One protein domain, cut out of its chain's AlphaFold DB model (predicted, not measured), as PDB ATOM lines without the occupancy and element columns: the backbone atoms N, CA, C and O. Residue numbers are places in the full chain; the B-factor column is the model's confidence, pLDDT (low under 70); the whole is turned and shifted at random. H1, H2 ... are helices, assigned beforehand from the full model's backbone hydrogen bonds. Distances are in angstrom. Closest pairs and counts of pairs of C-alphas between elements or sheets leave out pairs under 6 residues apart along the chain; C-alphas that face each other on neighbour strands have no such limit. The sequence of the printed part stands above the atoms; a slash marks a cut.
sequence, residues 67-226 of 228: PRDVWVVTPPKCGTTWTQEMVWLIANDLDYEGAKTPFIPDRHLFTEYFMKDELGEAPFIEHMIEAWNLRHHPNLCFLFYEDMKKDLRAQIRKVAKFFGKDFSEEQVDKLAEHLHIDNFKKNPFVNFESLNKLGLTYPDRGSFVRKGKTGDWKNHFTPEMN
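What this domain is: This is residues 67 to 226 of the 228 residues of the protein "Estrogen sulfotransferase" of Amphibalanus amphitrite (UniProt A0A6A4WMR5). The longest helix, H1, and H6 both pack on H5 in a small helical core, with short H4 at a corner with H5; around this core run long loops with small, scattered helices. H2 and H3 lie away from the core, as does H8, and H9 and H10 are two short turns at the end of the printed part. The printed part has 160 residues with ten named helices, H1 to H10 in order, and no named strand; the class is all helix, though 72 residues, under half, are in named elements. It is compact, with a radius of gyration of the C-alphas of 16.8 A and spans of 48 by 41 by 30 A.

Where its parts are: H1, residues 80 to 91, runs 15.9 A from C-alpha 80 at (487.381, 407.678, 397.950) to C-alpha 91 at (493.951, 418.484, 388.262). H5, residues 152 to 162, is 15.2 A long, and H6, residues 169 to 178, is 14.1 A. H4 is residues 145 to 150 and H7 residues 181 to 184. H3, residues 124 to 133, is 14.7 A long; H2 before it is residues 110 to 114. H8 is residues 193 to 198, H9 residues 216 to 219, and H10 residues 223 to 226, ending at C-alpha 226 at (477.762, 384.616, 401.520).

How they stand to each other: H1 touches H5 with residues 86 to 90 alone; the closest C-alphas, of Ile 90 and Ala 160, are 6.0 A apart, at a steep tilt of 54 degrees, the same way. H5, the hub, touches H6 too: the closest C-alphas, of Arg 153 and Ala 176, are 6.1 A apart, at a steep tilt of 66 degrees, opposite ways. H4 and H5 touch only at the corner, and only just, with 3 pairs of C-alphas within 8 A; the closest are those of Met 148 and Gln 155, 5.9 A apart. H1 and H4 are near each other. H6 and H7 are close but not clearly touching; their closest C-alphas, of His 178 and Phe 184, are 6.4 A apart. H2, H3, H8, H9 and H10 touch no helix; H2 and H3 are only just apart, at 8.0 A. In H1, H2, H4, H5 and H6 every O i to N i+4 pair is within hydrogen-bond range; H3 has 5 of 6 and H8 1 of 2, while H7, H9 and H10 are too short for such a pair.

The domain as a whole: The two C-alphas farthest apart, of Ser 168 and Glu 224, are 48.5 A apart. The printed part has no cut. The links H1 to H2, H3 to H4 and H8 to H9 are long. The mean pLDDT of the printed part is 83.1; residues 101 to 116, 118 to 122 and 199 to 204 are under 70.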
ATOM      1  N   PRO A  67     481.526 425.911 386.944       84.31
ATOM      2  CA  PRO A  67     482.027 425.074 385.845       84.31
ATOM      3  C   PRO A  67     483.423 424.459 386.059       84.31
ATOM      4  O   PRO A  67     483.854 423.649 385.239       84.31
ATOM      5  N   ARG A  68     484.146 424.865 387.110       78.44
ATOM      6  CA  ARG A  68     485.454 424.336 387.522       78.44
ATOM      7  C   ARG A  68     485.369 423.282 388.635       78.44
ATOM      8  O   ARG A  68     486.412 422.749 389.010       78.44
ATOM      9  N   ASP A  69     484.185 423.004 389.181       76.94
ATOM     10  CA  ASP A  69     484.030 422.075 390.305       76.94
ATOM     11  C   ASP A  69     484.359 420.628 389.915       76.94
ATOM     12  O   ASP A  69     483.964 420.126 388.859       76.94
ATOM     13  N   VAL A  70     485.048 419.923 390.815       77.62
ATOM     14  CA  VAL A  70     485.478 418.533 390.623       77.62
ATOM     15  C   VAL A  70     484.957 417.671 391.767       77.62
ATOM     16  O   VAL A  70     485.433 417.749 392.899       77.62
ATOM     17  N   TRP A  71     483.990 416.810 391.457       82.31
ATOM     18  CA  TRP A  71     483.272 415.998 392.437       82.31
ATOM     19  C   TRP A  71     483.793 414.555 392.445       82.31
ATOM     20  O   TRP A  71     483.626 413.821 391.472       82.31
ATOM     21  N   VAL A  72     484.393 414.117 393.558       82.06
ATOM     22  CA  VAL A  72     484.752 412.701 393.781       82.06
ATOM     23  C   VAL A  72     483.639 412.028 394.582       82.06
ATOM     24  O   VAL A  72     483.719 411.898 395.801       82.06
ATOM     25  N   VAL A  73     482.577 411.624 393.882       82.44
ATOM     26  CA  VAL A  73     481.415 410.944 394.473       82.44
ATOM     27  C   VAL A  73     481.667 409.437 394.520       82.44
ATOM     28  O   VAL A  73     481.872 408.801 393.486       82.44
ATOM     29  N   THR A  74     481.656 408.852 395.716       80.31
ATOM     30  CA  THR A  74     481.769 407.399 395.933       80.31
ATOM     31  C   THR A  74     481.039 407.016 397.217       80.31
ATOM     32  O   THR A  74     481.260 407.714 398.209       80.31
ATOM     33  N   PRO A  75     480.325 405.879 397.285       80.50
ATOM     34  CA  PRO A  75     479.802 405.405 398.557       80.50
ATOM     35  C   PRO A  75     480.917 405.021 399.553       80.50
ATOM     36  O   PRO A  75     482.077 404.787 399.162       80.50
ATOM     37  N   PRO A  76     480.607 404.901 400.857       78.50
ATOM     38  CA  PRO A  76     481.629 404.891 401.896       78.50
ATOM     39  C   PRO A  76     482.490 403.607 401.951       78.50
ATOM     40  O   PRO A  76     482.204 402.721 402.741       78.50
ATOM     41  N   LYS A  77     483.618 403.579 401.225       83.19
ATOM     42  CA  LYS A  77     484.838 402.710 401.300       83.19
ATOM     43  C   LYS A  77     485.380 402.399 399.895       83.19
ATOM     44  O   LYS A  77     486.488 401.869 399.804       83.19
ATOM     45  N   CYS A  78     484.669 402.766 398.828       87.19
ATOM     46  CA  CYS A  78     484.942 402.427 397.423       87.19
ATOM     47  C   CYS A  78     486.172 403.124 396.794       87.19
ATOM     48  O   CYS A  78     486.185 403.415 395.604       87.19
ATOM     49  N   GLY A  79     487.219 403.399 397.578       86.44
ATOM     50  CA  GLY A  79     488.464 404.018 397.111       86.44
ATOM     51  C   GLY A  79     488.551 405.540 397.260       86.44
ATOM     52  O   GLY A  79     489.587 406.088 396.909       86.44
ATOM     53  N   THR A  80     487.539 406.208 397.829       85.44
ATOM     54  CA  THR A  80     487.381 407.678 397.950       85.44
ATOM     55  C   THR A  80     488.694 408.466 398.055       85.44
ATOM     56  O   THR A  80     489.043 409.183 397.127       85.44
ATOM     57  N   THR A  81     489.472 408.273 399.126       85.69
ATOM     58  CA  THR A  81     490.734 408.995 399.392       85.69
ATOM     59  C   THR A  81     491.824 408.732 398.350       85.69
ATOM     60  O   THR A  81     492.615 409.613 398.034       85.69
ATOM     61  N   TRP A  82     491.858 407.524 397.787       89.62
ATOM     62  CA  TRP A  82     492.806 407.135 396.742       89.62
ATOM     63  C   TRP A  82     492.471 407.828 395.415       89.62
ATOM     64  O   TRP A  82     493.361 408.311 394.717       89.62
ATOM     65  N   THR A  83     491.174 407.944 395.112       89.56
ATOM     66  CA  THR A  83     490.665 408.728 393.982       89.56
ATOM     67  C   THR A  83     490.849 410.228 394.207       89.56
ATOM     68  O   THR A  83     491.232 410.913 393.269       89.56
ATOM     69  N   GLN A  84     490.639 410.741 395.426       86.19
ATOM     70  CA  GLN A  84     490.837 412.155 395.773       86.19
ATOM     71  C   GLN A  84     492.281 412.606 395.525       86.19
ATOM     72  O   GLN A  84     492.471 413.568 394.790       86.19
ATOM     73  N   GLU A  85     493.289 411.887 396.035       89.62
ATOM     74  CA  GLU A  85     494.703 412.217 395.775       89.62
ATOM     75  C   GLU A  85     495.026 412.172 394.270       89.62
ATOM     76  O   GLU A  85     495.626 413.096 393.724       89.62
ATOM     77  N   MET A  86     494.596 411.108 393.580       94.12
ATOM     78  CA  MET A  86     494.829 410.935 392.143       94.12
ATOM     79  C   MET A  86     494.206 412.071 391.323       94.12
ATOM     80  O   MET A  86     494.858 412.625 390.442       94.12
ATOM     81  N   VAL A  87     492.954 412.426 391.614       90.06
ATOM     82  CA  VAL A  87     492.223 413.506 390.943       90.06
ATOM     83  C   VAL A  87     492.839 414.864 391.269       90.06
ATOM     84  O   VAL A  87     493.025 415.659 390.355       90.06
ATOM     85  N   TRP A  88     493.214 415.117 392.527       87.69
ATOM     86  CA  TRP A  88     493.841 416.373 392.937       87.69
ATOM     87  C   TRP A  88     495.188 416.574 392.232       87.69
ATOM     88  O   TRP A  88     495.406 417.626 391.632       87.69
ATOM     89  N   LEU A  89     496.063 415.561 392.229       92.50
ATOM     90  CA  LEU A  89     497.369 415.634 391.561       92.50
ATOM     91  C   LEU A  89     497.224 415.801 390.045       92.50
ATOM     92  O   LEU A  89     497.935 416.605 389.453       92.50
ATOM     93  N   ILE A  90     496.286 415.098 389.405       95.25
ATOM     94  CA  ILE A  90     496.031 415.249 387.963       95.25
ATOM     95  C   ILE A  90     495.475 416.649 387.645       95.25
ATOM     96  O   ILE A  90     495.934 417.297 386.700       95.25
ATOM     97  N   ALA A  91     494.527 417.153 388.441       88.12
ATOM     98  CA  ALA A  91     493.951 418.484 388.262       88.12
ATOM     99  C   ALA A  91     494.997 419.602 388.434       88.12
ATOM    100  O   ALA A  91     495.004 420.536 387.635       88.12
ATOM    101  N   ASN A  92     495.929 419.457 389.384       89.75
ATOM    102  CA  ASN A  92     496.977 420.435 389.710       89.75
ATOM    103  C   ASN A  92     498.363 420.060 389.133       89.75
ATOM    104  O   ASN A  92     499.386 420.247 389.784       89.75
ATOM    105  N   ASP A  93     498.392 419.493 387.922       95.38
ATOM    106  CA  ASP A  93     499.600 419.285 387.094       95.38
ATOM    107  C   ASP A  93     500.773 418.572 387.797       95.38
ATOM    108  O   ASP A  93     501.949 418.809 387.518       95.38
ATOM    109  N   LEU A  94     500.422 417.621 388.668       95.81
ATOM    110  CA  LEU A  94     501.315 416.802 389.487       95.81
ATOM    111  C   LEU A  94     502.111 417.606 390.535       95.81
ATOM    112  O   LEU A  94     503.262 417.277 390.832       95.81
ATOM    113  N   ASP A  95     501.492 418.625 391.140       91.38
ATOM    114  CA  ASP A  95     502.035 419.353 392.293       91.38
ATOM    115  C   ASP A  95     502.042 418.506 393.588       91.38
ATOM    116  O   ASP A  95     501.171 418.593 394.455       91.38
ATOM    117  N   TYR A  96     503.083 417.688 393.745       92.25
ATOM    118  CA  TYR A  96     503.321 416.896 394.958       92.25
ATOM    119  C   TYR A  96     503.610 417.739 396.220       92.25
ATOM    120  O   TYR A  96     503.657 417.168 397.310       92.25
ATOM    121  N   GLU A  97     503.824 419.058 396.115       89.44
ATOM    122  CA  GLU A  97     504.020 419.942 397.273       89.44
ATOM    123  C   GLU A  97     502.688 420.537 397.751       89.44
ATOM    124  O   GLU A  97     502.382 420.453 398.941       89.44
ATOM    125  N   GLY A  98     501.852 421.050 396.842       82.56
ATOM    126  CA  GLY A  98     500.497 421.525 397.153       82.56
ATOM    127  C   GLY A  98     499.559 420.425 397.669       82.56
ATOM    128  O   GLY A  98     498.701 420.692 398.515       82.56
ATOM    129  N   ALA A  99     499.785 419.169 397.269       81.56
ATOM    130  CA  ALA A  99     499.055 418.003 397.777       81.56
ATOM    131  C   ALA A  99     499.255 417.731 399.289       81.56
ATOM    132  O   ALA A  99     498.566 416.892 399.865       81.56
ATOM    133  N   LYS A 100     500.169 418.431 399.975       83.31
ATOM    134  CA  LYS A 100     500.498 418.216 401.399       83.31
ATOM    135  C   LYS A 100     499.495 418.872 402.366       83.31
ATOM    136  O   LYS A 100     499.878 419.439 403.390       83.31
ATOM    137  N   THR A 101     498.202 418.791 402.050       68.38
ATOM    138  CA  THR A 101     497.092 419.359 402.831       68.38
ATOM    139  C   THR A 101     496.174 418.244 403.372       68.38
ATOM    140  O   THR A 101     495.819 417.344 402.616       68.38
ATOM    141  N   PRO A 102     495.802 418.224 404.673       53.97
ATOM    142  CA  PRO A 102     495.040 417.101 405.234       53.97
ATOM    143  C   PRO A 102     493.545 417.106 404.873       53.97
ATOM    144  O   PRO A 102     492.894 418.148 404.932       53.97
ATOM    145  N   PHE A 103     492.980 415.916 404.643       50.91
ATOM    146  CA  PHE A 103     491.527 415.658 404.630       50.91
ATOM    147  C   PHE A 103     491.033 415.097 405.994       50.91
ATOM    148  O   PHE A 103     491.847 414.775 406.861       50.91
ATOM    149  N   ILE A 104     489.708 415.004 406.221       37.75
ATOM    150  CA  ILE A 104     489.075 414.678 407.537       37.75
ATOM    151  C   ILE A 104     488.009 413.518 407.427       37.75
ATOM    152  O   ILE A 104     487.935 412.943 406.338       37.75
ATOM    153  N   PRO A 105     487.308 413.014 408.490       54.31
ATOM    154  CA  PRO A 105     487.162 411.567 408.791       54.31
ATOM    155  C   PRO A 105     485.667 411.105 408.794       54.31
ATOM    156  O   PRO A 105     484.881 411.707 408.077       54.31
ATOM    157  N   ASP A 106     485.130 410.079 409.486       36.75
ATOM    158  CA  ASP A 106     485.600 408.972 410.363       36.75
ATOM    159  C   ASP A 106     484.702 407.712 410.142       36.75
ATOM    160  O   ASP A 106     483.731 407.786 409.385       36.75
ATOM    161  N   ARG A 107     485.001 406.530 410.731       36.72
ATOM    162  CA  ARG A 107     484.191 405.293 410.581       36.72
ATOM    163  C   ARG A 107     484.247 404.310 411.757       36.72
ATOM    164  O   ARG A 107     485.333 403.889 412.144       36.72
ATOM    165  N   HIS A 108     483.099 403.700 412.091       41.84
ATOM    166  CA  HIS A 108     483.038 402.255 412.389       41.84
ATOM    167  C   HIS A 108     481.637 401.632 412.159       41.84
ATOM    168  O   HIS A 108     480.788 402.265 411.544       41.84
ATOM    169  N   LEU A 109     481.435 400.371 412.587       44.50
ATOM    170  CA  LEU A 109     480.172 399.584 412.587       44.50
ATOM    171  C   LEU A 109     479.507 399.250 411.235       44.50
ATOM    172  O   LEU A 109     478.434 398.655 411.202       44.50
ATOM    173  N   PHE A 110     480.190 399.531 410.127       50.47
ATOM    174  CA  PHE A 110     479.687 399.394 408.757       50.47
ATOM    175  C   PHE A 110     478.876 398.111 408.448       50.47
ATOM    176  O   PHE A 110     477.744 398.214 407.997       50.47
ATOM    177  N   THR A 111     479.419 396.905 408.663       45.28
ATOM    178  CA  THR A 111     478.928 395.694 407.966       45.28
ATOM    179  C   THR A 111     477.494 395.258 408.297       45.28
ATOM    180  O   THR A 111     476.755 394.952 407.368       45.28
ATOM    181  N   GLU A 112     477.074 395.205 409.569       53.44
ATOM    182  CA  GLU A 112     475.702 394.755 409.900       53.44
ATOM    183  C   GLU A 112     474.661 395.740 409.362       53.44
ATOM    184  O   GLU A 112     473.673 395.338 408.753       53.44
ATOM    185  N   TYR A 113     474.916 397.031 409.569       54.31
ATOM    186  CA  TYR A 113     474.017 398.108 409.182       54.31
ATOM    187  C   TYR A 113     473.981 398.279 407.654       54.31
ATOM    188  O   TYR A 113     472.916 398.515 407.097       54.31
ATOM    189  N   PHE A 114     475.102 398.066 406.953       60.28
ATOM    190  CA  PHE A 114     475.163 398.057 405.486       60.28
ATOM    191  C   PHE A 114     474.246 396.985 404.883       60.28
ATOM    192  O   PHE A 114     473.467 397.286 403.991       60.28
ATOM    193  N   MET A 115     474.265 395.758 405.419       60.81
ATOM    194  CA  MET A 115     473.420 394.645 404.943       60.81
ATOM    195  C   MET A 115     471.924 394.790 405.299       60.81
ATOM    196  O   MET A 115     471.141 393.879 405.033       60.81
ATOM    197  N   LYS A 116     471.531 395.902 405.930       68.00
ATOM    198  CA  LYS A 116     470.146 396.265 406.279       68.00
ATOM    199  C   LYS A 116     469.744 397.636 405.717       68.00
ATOM    200  O   LYS A 116     468.679 398.149 406.050       68.00
ATOM    201  N   ASP A 117     470.637 398.267 404.956       70.38
ATOM    202  CA  ASP A 117     470.583 399.677 404.567       70.38
ATOM    203  C   ASP A 117     470.394 400.662 405.743       70.38
ATOM    204  O   ASP A 117     469.976 401.795 405.532       70.38
ATOM    205  N   GLU A 118     470.725 400.274 406.981       67.31
ATOM    206  CA  GLU A 118     470.626 401.081 408.215       67.31
ATOM    207  C   GLU A 118     471.826 402.052 408.395       67.31
ATOM    208  O   GLU A 118     472.036 402.590 409.482       67.31
ATOM    209  N   LEU A 119     472.645 402.277 407.358       63.66
ATOM    210  CA  LEU A 119     473.748 403.251 407.362       63.66
ATOM    211  C   LEU A 119     473.359 404.586 406.719       63.66
ATOM    212  O   LEU A 119     472.524 404.639 405.820       63.66
ATOM    213  N   GLY A 120     474.078 405.648 407.096       58.00
ATOM    214  CA  GLY A 120     474.192 406.833 406.248       58.00
ATOM    215  C   GLY A 120     474.786 406.466 404.881       58.00
ATOM    216  O   GLY A 120     475.702 405.643 404.806       58.00
ATOM    217  N   GLU A 121     474.257 407.075 403.821       64.62
ATOM    218  CA  GLU A 121     474.567 406.795 402.409       64.62
ATOM    219  C   GLU A 121     474.112 405.416 401.872       64.62
ATOM    220  O   GLU A 121     474.637 404.925 400.870       64.62
ATOM    221  N   ALA A 122     473.113 404.795 402.508       68.62
ATOM    222  CA  ALA A 122     472.415 403.604 402.008       68.62
ATOM    223  C   ALA A 122     470.975 403.949 401.546       68.62
ATOM    224  O   ALA A 122     470.363 404.834 402.156       68.62
ATOM    225  N   PRO A 123     470.398 403.257 400.537       75.56
ATOM    226  CA  PRO A 123     470.842 401.970 399.998       75.56
ATOM    227  C   PRO A 123     471.899 402.054 398.889       75.56
ATOM    228  O   PRO A 123     471.867 402.892 397.992       75.56
ATOM    229  N   PHE A 124     472.882 401.161 398.969       74.75
ATOM    230  CA  PHE A 124     474.138 401.262 398.215       74.75
ATOM    231  C   PHE A 124     474.008 400.977 396.707       74.75
ATOM    232  O   PHE A 124     474.769 401.527 395.905       74.75
ATOM    233  N   ILE A 125     473.081 400.102 396.307       77.62
ATOM    234  CA  ILE A 125     472.956 399.639 394.917       77.62
ATOM    235  C   ILE A 125     472.342 400.731 394.034       77.62
ATOM    236  O   ILE A 125     472.823 400.983 392.929       77.62
ATOM    237  N   GLU A 126     471.330 401.420 394.544       80.12
ATOM    238  CA  GLU A 126     470.560 402.457 393.867       80.12
ATOM    239  C   GLU A 126     471.464 403.626 393.448       80.12
ATOM    240  O   GLU A 126     471.461 404.008 392.277       80.12
ATOM    241  N   HIS A 127     472.346 404.090 394.341       74.44
ATOM    242  CA  HIS A 127     473.333 405.137 394.034       74.44
ATOM    243  C   HIS A 127     474.344 404.734 392.965       74.44
ATOM    244  O   HIS A 127     474.742 405.545 392.123       74.44
ATOM    245  N   MET A 128     474.752 403.462 392.945       80.50
ATOM    246  CA  MET A 128     475.572 402.963 391.846       80.50
ATOM    247  C   MET A 128     474.778 402.909 390.538       80.50
ATOM    248  O   MET A 128     475.349 403.218 389.495       80.50
ATOM    249  N   ILE A 129     473.486 402.564 390.567       85.50
ATOM    250  CA  ILE A 129     472.622 402.524 389.378       85.50
ATOM    251  C   ILE A 129     472.437 403.926 388.773       85.50
ATOM    252  O   ILE A 129     472.499 404.048 387.549       85.50
ATOM    253  N   GLU A 130     472.286 404.983 389.577       85.06
ATOM    254  CA  GLU A 130     472.271 406.377 389.096       85.06
ATOM    255  C   GLU A 130     473.524 406.712 388.270       85.06
ATOM    256  O   GLU A 130     473.451 407.006 387.070       85.06
ATOM    257  N   ALA A 131     474.696 406.615 388.907       86.12
ATOM    258  CA  ALA A 131     475.981 406.946 388.303       86.12
ATOM    259  C   ALA A 131     476.319 406.010 387.131       86.12
ATOM    260  O   ALA A 131     476.932 406.428 386.147       86.12
ATOM    261  N   TRP A 132     475.878 404.751 387.195       89.56
ATOM    262  CA  TRP A 132     476.013 403.785 386.112       89.56
ATOM    263  C   TRP A 132     475.139 404.149 384.913       89.56
ATOM    264  O   TRP A 132     475.605 404.069 383.778       89.56
ATOM    265  N   ASN A 133     473.899 404.595 385.113       93.38
ATOM    266  CA  ASN A 133     473.043 405.058 384.017       93.38
ATOM    267  C   ASN A 133     473.626 406.304 383.331       93.38
ATOM    268  O   ASN A 133     473.556 406.418 382.108       93.38
ATOM    269  N   LEU A 134     474.299 407.172 384.093       93.00
ATOM    270  CA  LEU A 134     475.001 408.353 383.587       93.00
ATOM    271  C   LEU A 134     476.449 408.090 383.113       93.00
ATOM    272  O   LEU A 134     477.101 409.024 382.656       93.00
ATOM    273  N   ARG A 135     476.964 406.848 383.143       94.12
ATOM    274  CA  ARG A 135     478.392 406.506 382.892       94.12
ATOM    275  C   ARG A 135     478.979 406.899 381.527       94.12
ATOM    276  O   ARG A 135     480.177 406.742 381.322       94.12
ATOM    277  N   HIS A 136     478.136 407.329 380.589       94.06
ATOM    278  CA  HIS A 136     478.517 407.793 379.246       94.06
ATOM    279  C   HIS A 136     478.392 409.316 379.080       94.06
ATOM    280  O   HIS A 136     478.627 409.839 377.994       94.06
ATOM    281  N   HIS A 137     477.995 410.035 380.133       96.31
ATOM    282  CA  HIS A 137     477.944 411.493 380.147       96.31
ATOM    283  C   HIS A 137     479.375 412.065 380.091       96.31
ATOM    284  O   HIS A 137     480.228 411.598 380.846       96.31
ATOM    285  N   PRO A 138     479.668 413.082 379.253       95.38
ATOM    286  CA  PRO A 138     481.037 413.569 379.050       95.38
ATOM    287  C   PRO A 138     481.714 414.069 380.334       95.38
ATOM    288  O   PRO A 138     482.931 413.972 380.444       95.38
ATOM    289  N   ASN A 139     480.934 414.530 381.318       95.00
ATOM    290  CA  ASN A 139     481.441 415.031 382.599       95.00
ATOM    291  C   ASN A 139     481.400 413.970 383.727       95.00
ATOM    292  O   ASN A 139     481.413 414.343 384.897       95.00
ATOM    293  N   LEU A 140     481.314 412.665 383.420       94.69
ATOM    294  CA  LEU A 140     481.324 411.586 384.424       94.69
ATOM    295  C   LEU A 140     482.382 410.516 384.096       94.69
ATOM    296  O   LEU A 140     482.237 409.743 383.153       94.69
ATOM    297  N   CYS A 141     483.429 410.419 384.922       94.94
ATOM    298  CA  CYS A 141     484.443 409.363 384.826       94.94
ATOM    299  C   CYS A 141     484.167 408.228 385.825       94.94
ATOM    300  O   CYS A 141     484.562 408.300 386.987       94.94
ATOM    301  N   PHE A 142     483.490 407.163 385.383       95.00
ATOM    302  CA  PHE A 142     483.190 406.016 386.250       95.00
ATOM    303  C   PHE A 142     484.445 405.149 386.479       95.00
ATOM    304  O   PHE A 142     485.081 404.699 385.518       95.00
ATOM    305  N   LEU A 143     484.798 404.876 387.740       93.75
ATOM    306  CA  LEU A 143     485.958 404.067 388.146       93.75
ATOM    307  C   LEU A 143     485.532 402.869 389.007       93.75
ATOM    308  O   LEU A 143     484.603 402.977 389.802       93.75
ATOM    309  N   PHE A 144     486.261 401.755 388.899       94.25
ATOM    310  CA  PHE A 144     486.151 400.616 389.814       94.25
ATOM    311  C   PHE A 144     487.415 400.496 390.668       94.25
ATOM    312  O   PHE A 144     488.535 400.620 390.162       94.25
ATOM    313  N   TYR A 145     487.243 400.198 391.956       91.75
ATOM    314  CA  TYR A 145     488.352 399.973 392.887       91.75
ATOM    315  C   TYR A 145     489.226 398.784 392.447       91.75
ATOM    316  O   TYR A 145     490.455 398.825 392.524       91.75
ATOM    317  N   GLU A 146     488.583 397.750 391.912       93.62
ATOM    318  CA  GLU A 146     489.175 396.544 391.340       93.62
ATOM    319  C   GLU A 146     490.098 396.875 390.161       93.62
ATOM    320  O   GLU A 146     491.206 396.343 390.089       93.62
ATOM    321  N   ASP A 147     489.688 397.792 389.278       95.88
ATOM    322  CA  ASP A 147     490.498 398.226 388.137       95.88
ATOM    323  C   ASP A 147     491.686 399.086 388.580       95.88
ATOM    324  O   ASP A 147     492.796 398.874 388.094       95.88
ATOM    325  N   MET A 148     491.510 399.984 389.561       94.12
ATOM    326  CA  MET A 148     492.634 400.711 390.178       94.12
ATOM    327  C   MET A 148     493.631 399.750 390.848       94.12
ATOM    328  O   MET A 148     494.840 399.968 390.803       94.12
ATOM    329  N   LYS A 149     493.143 398.657 391.452       93.50
ATOM    330  CA  LYS A 149     493.980 397.598 392.041       93.50
ATOM    331  C   LYS A 149     494.668 396.697 391.013       93.50
ATOM    332  O   LYS A 149     495.683 396.099 391.373       93.50
ATOM    333  N   LYS A 150     494.117 396.574 389.805       95.00
ATOM    334  CA  LYS A 150     494.583 395.694 388.721       95.00
ATOM    335  C   LYS A 150     495.572 396.393 387.788       95.00
ATOM    336  O   LYS A 150     496.618 395.826 387.495       95.00
ATOM    337  N   ASP A 151     495.249 397.607 387.346       97.00
ATOM    338  CA  ASP A 151     496.127 398.462 386.547       97.00
ATOM    339  C   ASP A 151     495.885 399.943 386.881       97.00
ATOM    340  O   ASP A 151     495.089 400.656 386.256       97.00
ATOM    341  N   LEU A 152     496.628 400.410 387.885       96.56
ATOM    342  CA  LEU A 152     496.635 401.802 388.323       96.56
ATOM    343  C   LEU A 152     497.120 402.761 387.221       96.56
ATOM    344  O   LEU A 152     496.615 403.876 387.133       96.56
ATOM    345  N   ARG A 153     498.041 402.334 386.343       98.25
ATOM    346  CA  ARG A 153     498.564 403.172 385.246       98.25
ATOM    347  C   ARG A 153     497.491 403.413 384.185       98.25
ATOM    348  O   ARG A 153     497.370 404.522 383.666       98.25
ATOM    349  N   ALA A 154     496.683 402.400 383.875       98.12
ATOM    350  CA  ALA A 154     495.521 402.559 383.003       98.12
ATOM    351  C   ALA A 154     494.473 403.504 383.615       98.12
ATOM    352  O   ALA A 154     493.949 404.358 382.899       98.12
ATOM    353  N   GLN A 155     494.203 403.416 384.926       98.12
ATOM    354  CA  GLN A 155     493.260 404.341 385.572       98.12
ATOM    355  C   GLN A 155     493.805 405.776 385.650       98.12
ATOM    356  O   GLN A 155     493.056 406.707 385.371       98.12
ATOM    357  N   ILE A 156     495.105 405.969 385.911       98.44
ATOM    358  CA  ILE A 156     495.763 407.287 385.848       98.44
ATOM    359  C   ILE A 156     495.586 407.916 384.461       98.44
ATOM    360  O   ILE A 156     495.071 409.028 384.368       98.44
ATOM    361  N   ARG A 157     495.933 407.209 383.373       98.56
ATOM    362  CA  ARG A 157     495.783 407.754 382.006       98.56
ATOM    363  C   ARG A 157     494.316 408.016 381.637       98.56
ATOM    364  O   ARG A 157     494.020 409.001 380.967       98.56
ATOM    365  N   LYS A 158     493.380 407.184 382.111       98.12
ATOM    366  CA  LYS A 158     491.929 407.387 381.946       98.12
ATOM    367  C   LYS A 158     491.441 408.666 382.638       98.12
ATOM    368  O   LYS A 158     490.670 409.411 382.037       98.12
ATOM    369  N   VAL A 159     491.896 408.940 383.862       97.88
ATOM    370  CA  VAL A 159     491.532 410.159 384.605       97.88
ATOM    371  C   VAL A 159     492.237 411.390 384.030       97.88
ATOM    372  O   VAL A 159     491.581 412.406 383.833       97.88
ATOM    373  N   ALA A 160     493.516 411.299 383.651       98.06
ATOM    374  CA  ALA A 160     494.225 412.378 382.956       98.06
ATOM    375  C   ALA A 160     493.482 412.807 381.679       98.06
ATOM    376  O   ALA A 160     493.141 413.980 381.525       98.06
ATOM    377  N   LYS A 161     493.101 411.834 380.840       97.88
ATOM    378  CA  LYS A 161     492.322 412.075 379.621       97.88
ATOM    379  C   LYS A 161     490.940 412.683 379.890       97.88
ATOM    380  O   LYS A 161     490.475 413.480 379.081       97.88
ATOM    381  N   PHE A 162     490.290 412.343 381.005       96.94
ATOM    382  CA  PHE A 162     489.030 412.972 381.423       96.94
ATOM    383  C   PHE A 162     489.208 414.464 381.756       96.94
ATOM    384  O   PHE A 162     488.370 415.273 381.374       96.94
ATOM    385  N   PHE A 163     490.342 414.850 382.349       94.88
ATOM    386  CA  PHE A 163     490.731 416.256 382.536       94.88
ATOM    387  C   PHE A 163     491.319 416.921 381.275       94.88
ATOM    388  O   PHE A 163     491.811 418.045 381.349       94.88
ATOM    389  N   GLY A 164     491.300 416.248 380.118       97.00
ATOM    390  CA  GLY A 164     491.903 416.749 378.878       97.00
ATOM    391  C   GLY A 164     493.434 416.820 378.906       97.00
ATOM    392  O   GLY A 164     494.022 417.490 378.057       97.00
ATOM    393  N   LYS A 165     494.079 416.148 379.868       97.56
ATOM    394  CA  LYS A 165     495.534 416.130 380.058       97.56
ATOM    395  C   LYS A 165     496.157 414.855 379.503       97.56
ATOM    396  O   LYS A 165     495.522 413.801 379.456       97.56
ATOM    397  N   ASP A 166     497.428 414.963 379.141       96.25
ATOM    398  CA  ASP A 166     498.285 413.843 378.764       96.25
ATOM    399  C   ASP A 166     499.608 413.953 379.535       96.25
ATOM    400  O   ASP A 166     500.041 415.060 379.869       96.25
ATOM    401  N   PHE A 167     500.225 412.819 379.855       97.44
ATOM    402  CA  PHE A 167     501.396 412.740 380.732       97.44
ATOM    403  C   PHE A 167     502.410 411.737 380.182       97.44
ATOM    404  O   PHE A 167     502.035 410.710 379.618       97.44
ATOM    405  N   SER A 168     503.702 412.004 380.381       98.38
ATOM    406  CA  SER A 168     504.751 411.051 380.013       98.38
ATOM    407  C   SER A 168     504.641 409.758 380.825       98.38
ATOM    408  O   SER A 168     504.134 409.748 381.948       98.38
ATOM    409  N   GLU A 169     505.176 408.658 380.296       98.25
ATOM    410  CA  GLU A 169     505.207 407.383 381.023       98.25
ATOM    411  C   GLU A 169     505.948 407.506 382.368       98.25
ATOM    412  O   GLU A 169     505.506 406.925 383.351       98.25
ATOM    413  N   GLU A 170     506.981 408.353 382.458       98.38
ATOM    414  CA  GLU A 170     507.677 408.690 383.712       98.38
ATOM    415  C   GLU A 170     506.765 409.421 384.718       98.38
ATOM    416  O   GLU A 170     506.773 409.118 385.912       98.38
ATOM    417  N   GLN A 171     505.935 410.361 384.252       98.56
ATOM    418  CA  GLN A 171     504.943 411.044 385.090       98.56
ATOM    419  C   GLN A 171     503.854 410.077 385.583       98.56
ATOM    420  O   GLN A 171     503.462 410.137 386.752       98.56
ATOM    421  N   VAL A 172     503.395 409.165 384.718       98.62
ATOM    422  CA  VAL A 172     502.426 408.110 385.058       98.62
ATOM    423  C   VAL A 172     503.030 407.103 386.043       98.62
ATOM    424  O   VAL A 172     502.356 406.725 387.000       98.62
ATOM    425  N   ASP A 173     504.291 406.707 385.858       98.38
ATOM    426  CA  ASP A 173     505.031 405.824 386.765       98.38
ATOM    427  C   ASP A 173     505.214 406.457 388.146       98.38
ATOM    428  O   ASP A 173     504.872 405.832 389.152       98.38
ATOM    429  N   LYS A 174     505.668 407.715 388.207       98.31
ATOM    430  CA  LYS A 174     505.839 408.457 389.466       98.31
ATOM    431  C   LYS A 174     504.518 408.598 390.227       98.31
ATOM    432  O   LYS A 174     504.483 408.389 391.441       98.31
ATOM    433  N   LEU A 175     503.421 408.905 389.529       98.19
ATOM    434  CA  LEU A 175     502.101 408.985 390.156       98.19
ATOM    435  C   LEU A 175     501.608 407.599 390.610       98.19
ATOM    436  O   LEU A 175     501.046 407.480 391.697       98.19
ATOM    437  N   ALA A 176     501.862 406.540 389.834       97.94
ATOM    438  CA  ALA A 176     501.528 405.168 390.215       97.94
ATOM    439  C   ALA A 176     502.338 404.672 391.430       97.94
ATOM    440  O   ALA A 176     501.806 403.911 392.236       97.94
ATOM    441  N   GLU A 177     503.589 405.114 391.594       97.50
ATOM    442  CA  GLU A 177     504.414 404.833 392.774       97.50
ATOM    443  C   GLU A 177     503.930 405.603 394.013       97.50
ATOM    444  O   GLU A 177     503.788 405.005 395.085       97.50
ATOM    445  N   HIS A 178     503.624 406.899 393.880       96.06
ATOM    446  CA  HIS A 178     503.055 407.721 394.962       96.06
ATOM    447  C   HIS A 178     501.730 407.141 395.473       96.06
ATOM    448  O   HIS A 178     501.525 406.959 396.675       96.06
ATOM    449  N   LEU A 179     500.856 406.761 394.538       95.19
ATOM    450  CA  LEU A 179     499.567 406.128 394.806       95.19
ATOM    451  C   LEU A 179     499.677 404.626 395.138       95.19
ATOM    452  O   LEU A 179     498.653 404.002 395.425       95.19
ATOM    453  N   HIS A 180     500.863 404.005 395.120       94.25
ATOM    454  CA  HIS A 180     500.983 402.587 395.462       94.25
ATOM    455  C   HIS A 180     500.628 402.359 396.938       94.25
ATOM    456  O   HIS A 180     501.050 403.119 397.806       94.25
ATOM    457  N   ILE A 181     499.878 401.294 397.253       90.19
ATOM    458  CA  ILE A 181     499.282 401.093 398.589       90.19
ATOM    459  C   ILE A 181     500.301 401.164 399.737       90.19
ATOM    460  O   ILE A 181     500.011 401.750 400.780       90.19
ATOM    461  N   ASP A 182     501.503 400.623 399.536       91.00
ATOM    462  CA  ASP A 182     502.556 400.603 400.553       91.00
ATOM    463  C   ASP A 182     503.222 401.968 400.763       91.00
ATOM    464  O   ASP A 182     503.880 402.168 401.782       91.00
ATOM    465  N   ASN A 183     503.054 402.912 399.835       92.94
ATOM    466  CA  ASN A 183     503.511 404.297 399.952       92.94
ATOM    467  C   ASN A 183     502.370 405.193 400.449       92.94
ATOM    468  O   ASN A 183     502.526 405.887 401.453       92.94
ATOM    469  N   PHE A 184     501.184 405.060 399.855       91.06
ATOM    470  CA  PHE A 184     499.954 405.742 400.258       91.06
ATOM    471  C   PHE A 184     499.605 405.514 401.740       91.06
ATOM    472  O   PHE A 184     499.189 406.433 402.437       91.06
ATOM    473  N   LYS A 185     499.860 404.311 402.276       90.44
ATOM    474  CA  LYS A 185     499.700 404.016 403.711       90.44
ATOM    475  C   LYS A 185     500.666 404.792 404.621       90.44
ATOM    476  O   LYS A 185     500.339 405.055 405.778       90.44
ATOM    477  N   LYS A 186     501.855 405.145 404.128       90.25
ATOM    478  CA  LYS A 186     502.888 405.884 404.875       90.25
ATOM    479  C   LYS A 186     502.723 407.405 404.757       90.25
ATOM    480  O   LYS A 186     503.233 408.117 405.614       90.25
ATOM    481  N   ASN A 187     502.032 407.890 403.720       87.88
ATOM    482  CA  ASN A 187     501.801 409.313 403.472       87.88
ATOM    483  C   ASN A 187     500.947 409.937 404.609       87.88
ATOM    484  O   ASN A 187     499.771 409.586 404.747       87.88
ATOM    485  N   PRO A 188     501.501 410.867 405.419       85.25
ATOM    486  CA  PRO A 188     500.826 411.412 406.600       85.25
ATOM    487  C   PRO A 188     499.641 412.336 406.277       85.25
ATOM    488  O   PRO A 188     498.856 412.635 407.173       85.25
ATOM    489  N   PHE A 189     499.500 412.786 405.026       82.06
ATOM    490  CA  PHE A 189     498.420 413.682 404.597       82.06
ATOM    491  C   PHE A 189     497.120 412.925 404.255       82.06
ATOM    492  O   PHE A 189     496.039 413.502 404.332       82.06
ATOM    493  N   VAL A 190     497.217 411.615 403.973       80.00
ATOM    494  CA  VAL A 190     496.092 410.747 403.546       80.00
ATOM    495  C   VAL A 190     495.873 409.505 404.422       80.00
ATOM    496  O   VAL A 190     494.907 408.768 404.217       80.00
ATOM    497  N   ASN A 191     496.755 409.229 405.393       80.81
ATOM    498  CA  ASN A 191     496.644 408.056 406.272       80.81
ATOM    499  C   ASN A 191     495.951 408.320 407.624       80.81
ATOM    500  O   ASN A 191     495.671 407.362 408.343       80.81
ATOM    501  N   PHE A 192     495.630 409.586 407.925       78.00
ATOM    502  CA  PHE A 192     494.904 410.051 409.117       78.00
ATOM    503  C   PHE A 192     495.605 409.804 410.473       78.00
ATOM    504  O   PHE A 192     495.014 410.029 411.529       78.00
ATOM    505  N   GLU A 193     496.898 409.451 410.482       78.00
ATOM    506  CA  GLU A 193     497.689 409.253 411.715       78.00
ATOM    507  C   GLU A 193     497.860 410.540 412.555       78.00
ATOM    508  O   GLU A 193     498.257 410.489 413.721       78.00
ATOM    509  N   SER A 194     497.555 411.711 411.989       73.38
ATOM    510  CA  SER A 194     497.429 412.980 412.717       73.38
ATOM    511  C   SER A 194     496.203 413.003 413.637       73.38
ATOM    512  O   SER A 194     496.321 413.421 414.786       73.38
ATOM    513  N   LEU A 195     495.051 412.505 413.178       71.25
ATOM    514  CA  LEU A 195     493.814 412.458 413.965       71.25
ATOM    515  C   LEU A 195     493.878 411.385 415.059       71.25
ATOM    516  O   LEU A 195     493.418 411.631 416.174       71.25
ATOM    517  N   ASN A 196     494.556 410.263 414.784       71.25
ATOM    518  CA  ASN A 196     494.885 409.238 415.784       71.25
ATOM    519  C   ASN A 196     495.607 409.846 417.002       71.25
ATOM    520  O   ASN A 196     495.280 409.534 418.145       71.25
ATOM    521  N   LYS A 197     496.558 410.763 416.771       72.88
ATOM    522  CA  LYS A 197     497.315 411.457 417.832       72.88
ATOM    523  C   LYS A 197     496.502 412.511 418.588       72.88
ATOM    524  O   LYS A 197     496.898 412.890 419.686       72.88
ATOM    525  N   LEU A 198     495.396 412.980 418.013       73.44
ATOM    526  CA  LEU A 198     494.465 413.923 418.640       73.44
ATOM    527  C   LEU A 198     493.312 413.218 419.379       73.44
ATOM    528  O   LEU A 198     492.495 413.893 419.994       73.44
ATOM    529  N   GLY A 199     493.229 411.881 419.320       68.81
ATOM    530  CA  GLY A 199     492.122 411.116 419.907       68.81
ATOM    531  C   GLY A 199     490.790 411.278 419.164       68.81
ATOM    532  O   GLY A 199     489.739 411.009 419.735       68.81
ATOM    533  N   LEU A 200     490.827 411.722 417.901       66.56
ATOM    534  CA  LEU A 200     489.645 411.989 417.065       66.56
ATOM    535  C   LEU A 200     489.242 410.784 416.188       66.56
ATOM    536  O   LEU A 200     488.493 410.935 415.226       66.56
ATOM    537  N   THR A 201     489.779 409.604 416.493       68.38
ATOM    538  CA  THR A 201     489.566 408.320 415.806       68.38
ATOM    539  C   THR A 201     489.734 407.173 416.816       68.38
ATOM    540  O   THR A 201     490.035 407.401 417.989       68.38
ATOM    541  N   TYR A 202     489.583 405.926 416.361       68.12
ATOM    542  CA  TYR A 202     489.740 404.715 417.175       68.12
ATOM    543  C   TYR A 202     491.088 404.010 416.891       68.12
ATOM    544  O   TYR A 202     491.144 403.135 416.019       68.12
ATOM    545  N   PRO A 203     492.199 404.362 417.575       64.94
ATOM    546  CA  PRO A 203     493.527 403.805 417.285       64.94
ATOM    547  C   PRO A 203     493.633 402.292 417.558       64.94
ATOM    548  O   PRO A 203     494.471 401.613 416.964       64.94
ATOM    549  N   ASP A 204     492.753 401.745 418.399       69.75
ATOM    550  CA  ASP A 204     492.566 400.312 418.656       69.75
ATOM    551  C   ASP A 204     492.054 399.531 417.431       69.75
ATOM    552  O   ASP A 204     492.279 398.325 417.325       69.75
ATOM    553  N   ARG A 205     491.396 400.205 416.477       70.38
ATOM    554  CA  ARG A 205     490.709 399.578 415.327       70.38
ATOM    555  C   ARG A 205     491.562 399.540 414.053       70.38
ATOM    556  O   ARG A 205     491.134 399.013 413.023       70.38
ATOM    557  N   GLY A 206     492.803 400.018 414.143       74.44
ATOM    558  CA  GLY A 206     493.817 399.942 413.094       74.44
ATOM    559  C   GLY A 206     493.828 401.126 412.120       74.44
ATOM    560  O   GLY A 206     493.098 402.100 412.257       74.44
ATOM    561  N   SER A 207     494.704 401.047 411.115       80.00
ATOM    562  CA  SER A 207     494.981 402.154 410.186       80.00
ATOM    563  C   SER A 207     493.875 402.355 409.141       80.00
ATOM    564  O   SER A 207     493.428 401.394 408.506       80.00
ATOM    565  N   PHE A 208     493.526 403.621 408.871       82.50
ATOM    566  CA  PHE A 208     492.540 404.028 407.858       82.50
ATOM    567  C   PHE A 208     492.839 403.421 406.473       82.50
ATOM    568  O   PHE A 208     491.977 402.791 405.842       82.50
ATOM    569  N   VAL A 209     494.103 403.519 406.036       85.81
ATOM    570  CA  VAL A 209     494.643 402.800 404.872       85.81
ATOM    571  C   VAL A 209     495.009 401.368 405.300       85.81
ATOM    572  O   VAL A 209     496.154 401.041 405.611       85.81
ATOM    573  N   ARG A 210     493.992 400.500 405.384       85.31
ATOM    574  CA  ARG A 210     494.074 399.183 406.051       85.31
ATOM    575  C   ARG A 210     494.933 398.135 405.316       85.31
ATOM    576  O   ARG A 210     496.078 397.916 405.704       85.31
ATOM    577  N   LYS A 211     494.366 397.453 404.303       85.38
ATOM    578  CA  LYS A 211     494.986 396.322 403.560       85.38
ATOM    579  C   LYS A 211     495.202 396.571 402.059       85.38
ATOM    580  O   LYS A 211     496.098 395.969 401.486       85.38
ATOM    581  N   GLY A 212     494.340 397.360 401.409       85.50
ATOM    582  CA  GLY A 212     494.370 397.591 399.956       85.50
ATOM    583  C   GLY A 212     494.298 396.329 399.079       85.50
ATOM    584  O   GLY A 212     495.085 396.195 398.137       85.50
ATOM    585  N   LYS A 213     493.397 395.392 399.410       87.38
ATOM    586  CA  LYS A 213     493.181 394.115 398.703       87.38
ATOM    587  C   LYS A 213     491.701 393.920 398.371       87.38
ATOM    588  O   LYS A 213     490.851 394.186 399.219       87.38
ATOM    589  N   THR A 214     491.422 393.409 397.176       87.69
ATOM    590  CA  THR A 214     490.101 392.910 396.765       87.69
ATOM    591  C   THR A 214     489.817 391.548 397.413       87.69
ATOM    592  O   THR A 214     490.731 390.868 397.881       87.69
ATOM    593  N   GLY A 215     488.543 391.147 397.493       85.88
ATOM    594  CA  GLY A 215     488.137 389.815 397.971       85.88
ATOM    595  C   GLY A 215     488.327 389.516 399.469       85.88
ATOM    596  O   GLY A 215     488.002 388.410 399.892       85.88
ATOM    597  N   ASP A 216     488.801 390.467 400.288       87.94
ATOM    598  CA  ASP A 216     489.046 390.248 401.730       87.94
ATOM    599  C   ASP A 216     487.773 389.888 402.519       87.94
ATOM    600  O   ASP A 216     487.894 389.334 403.605       87.94
ATOM    601  N   TRP A 217     486.572 390.163 401.983       84.69
ATOM    602  CA  TRP A 217     485.272 389.824 402.587       84.69
ATOM    603  C   TRP A 217     485.134 388.335 402.930       84.69
ATOM    604  O   TRP A 217     484.595 388.003 403.983       84.69
ATOM    605  N   LYS A 218     485.744 387.453 402.127       85.94
ATOM    606  CA  LYS A 218     485.780 385.994 402.343       85.94
ATOM    607  C   LYS A 218     486.441 385.571 403.661       85.94
ATOM    608  O   LYS A 218     486.289 384.428 404.072       85.94
ATOM    609  N   ASN A 219     487.174 386.478 404.313       85.19
ATOM    610  CA  ASN A 219     487.814 386.259 405.611       85.19
ATOM    611  C   ASN A 219     486.968 386.762 406.802       85.19
ATOM    612  O   ASN A 219     487.407 386.613 407.939       85.19
ATOM    613  N   HIS A 220     485.811 387.395 406.558       81.38
ATOM    614  CA  HIS A 220     484.956 388.008 407.595       81.38
ATOM    615  C   HIS A 220     483.492 387.549 407.532       81.38
ATOM    616  O   HIS A 220     482.804 387.601 408.546       81.38
ATOM    617  N   PHE A 221     483.004 387.142 406.358       82.06
ATOM    618  CA  PHE A 221     481.608 386.755 406.148       82.06
ATOM    619  C   PHE A 221     481.363 385.306 406.598       82.06
ATOM    620  O   PHE A 221     482.114 384.393 406.242       82.06
ATOM    621  N   THR A 222     480.283 385.078 407.351       85.12
ATOM    622  CA  THR A 222     479.784 383.729 407.665       85.12
ATOM    623  C   THR A 222     479.191 383.066 406.410       85.12
ATOM    624  O   THR A 222     478.888 383.771 405.449       85.12
ATOM    625  N   PRO A 223     478.970 381.735 406.384       86.00
ATOM    626  CA  PRO A 223     478.284 381.078 405.266       86.00
ATOM    627  C   PRO A 223     476.946 381.743 404.902       86.00
ATOM    628  O   PRO A 223     476.751 382.092 403.747       86.00
ATOM    629  N   GLU A 224     476.109 382.056 405.895       85.56
ATOM    630  CA  GLU A 224     474.823 382.753 405.712       85.56
ATOM    631  C   GLU A 224     474.970 384.173 405.120       85.56
ATOM    632  O   GLU A 224     474.092 384.647 404.405       85.56
ATOM    633  N   MET A 225     476.082 384.868 405.394       82.25
ATOM    634  CA  MET A 225     476.389 386.171 404.785       82.25
ATOM    635  C   MET A 225     476.901 386.056 403.343       82.25
ATOM    636  O   MET A 225     476.930 387.060 402.644       82.25
ATOM    637  N   ASN A 226     477.321 384.867 402.897       78.25
ATOM    638  CA  ASN A 226     477.762 384.616 401.520       78.25
ATOM    639  C   ASN A 226     476.608 384.171 400.595       78.25
ATOM    640  O   ASN A 226     476.822 384.014 399.395       78.25
TER     641      ASN A 226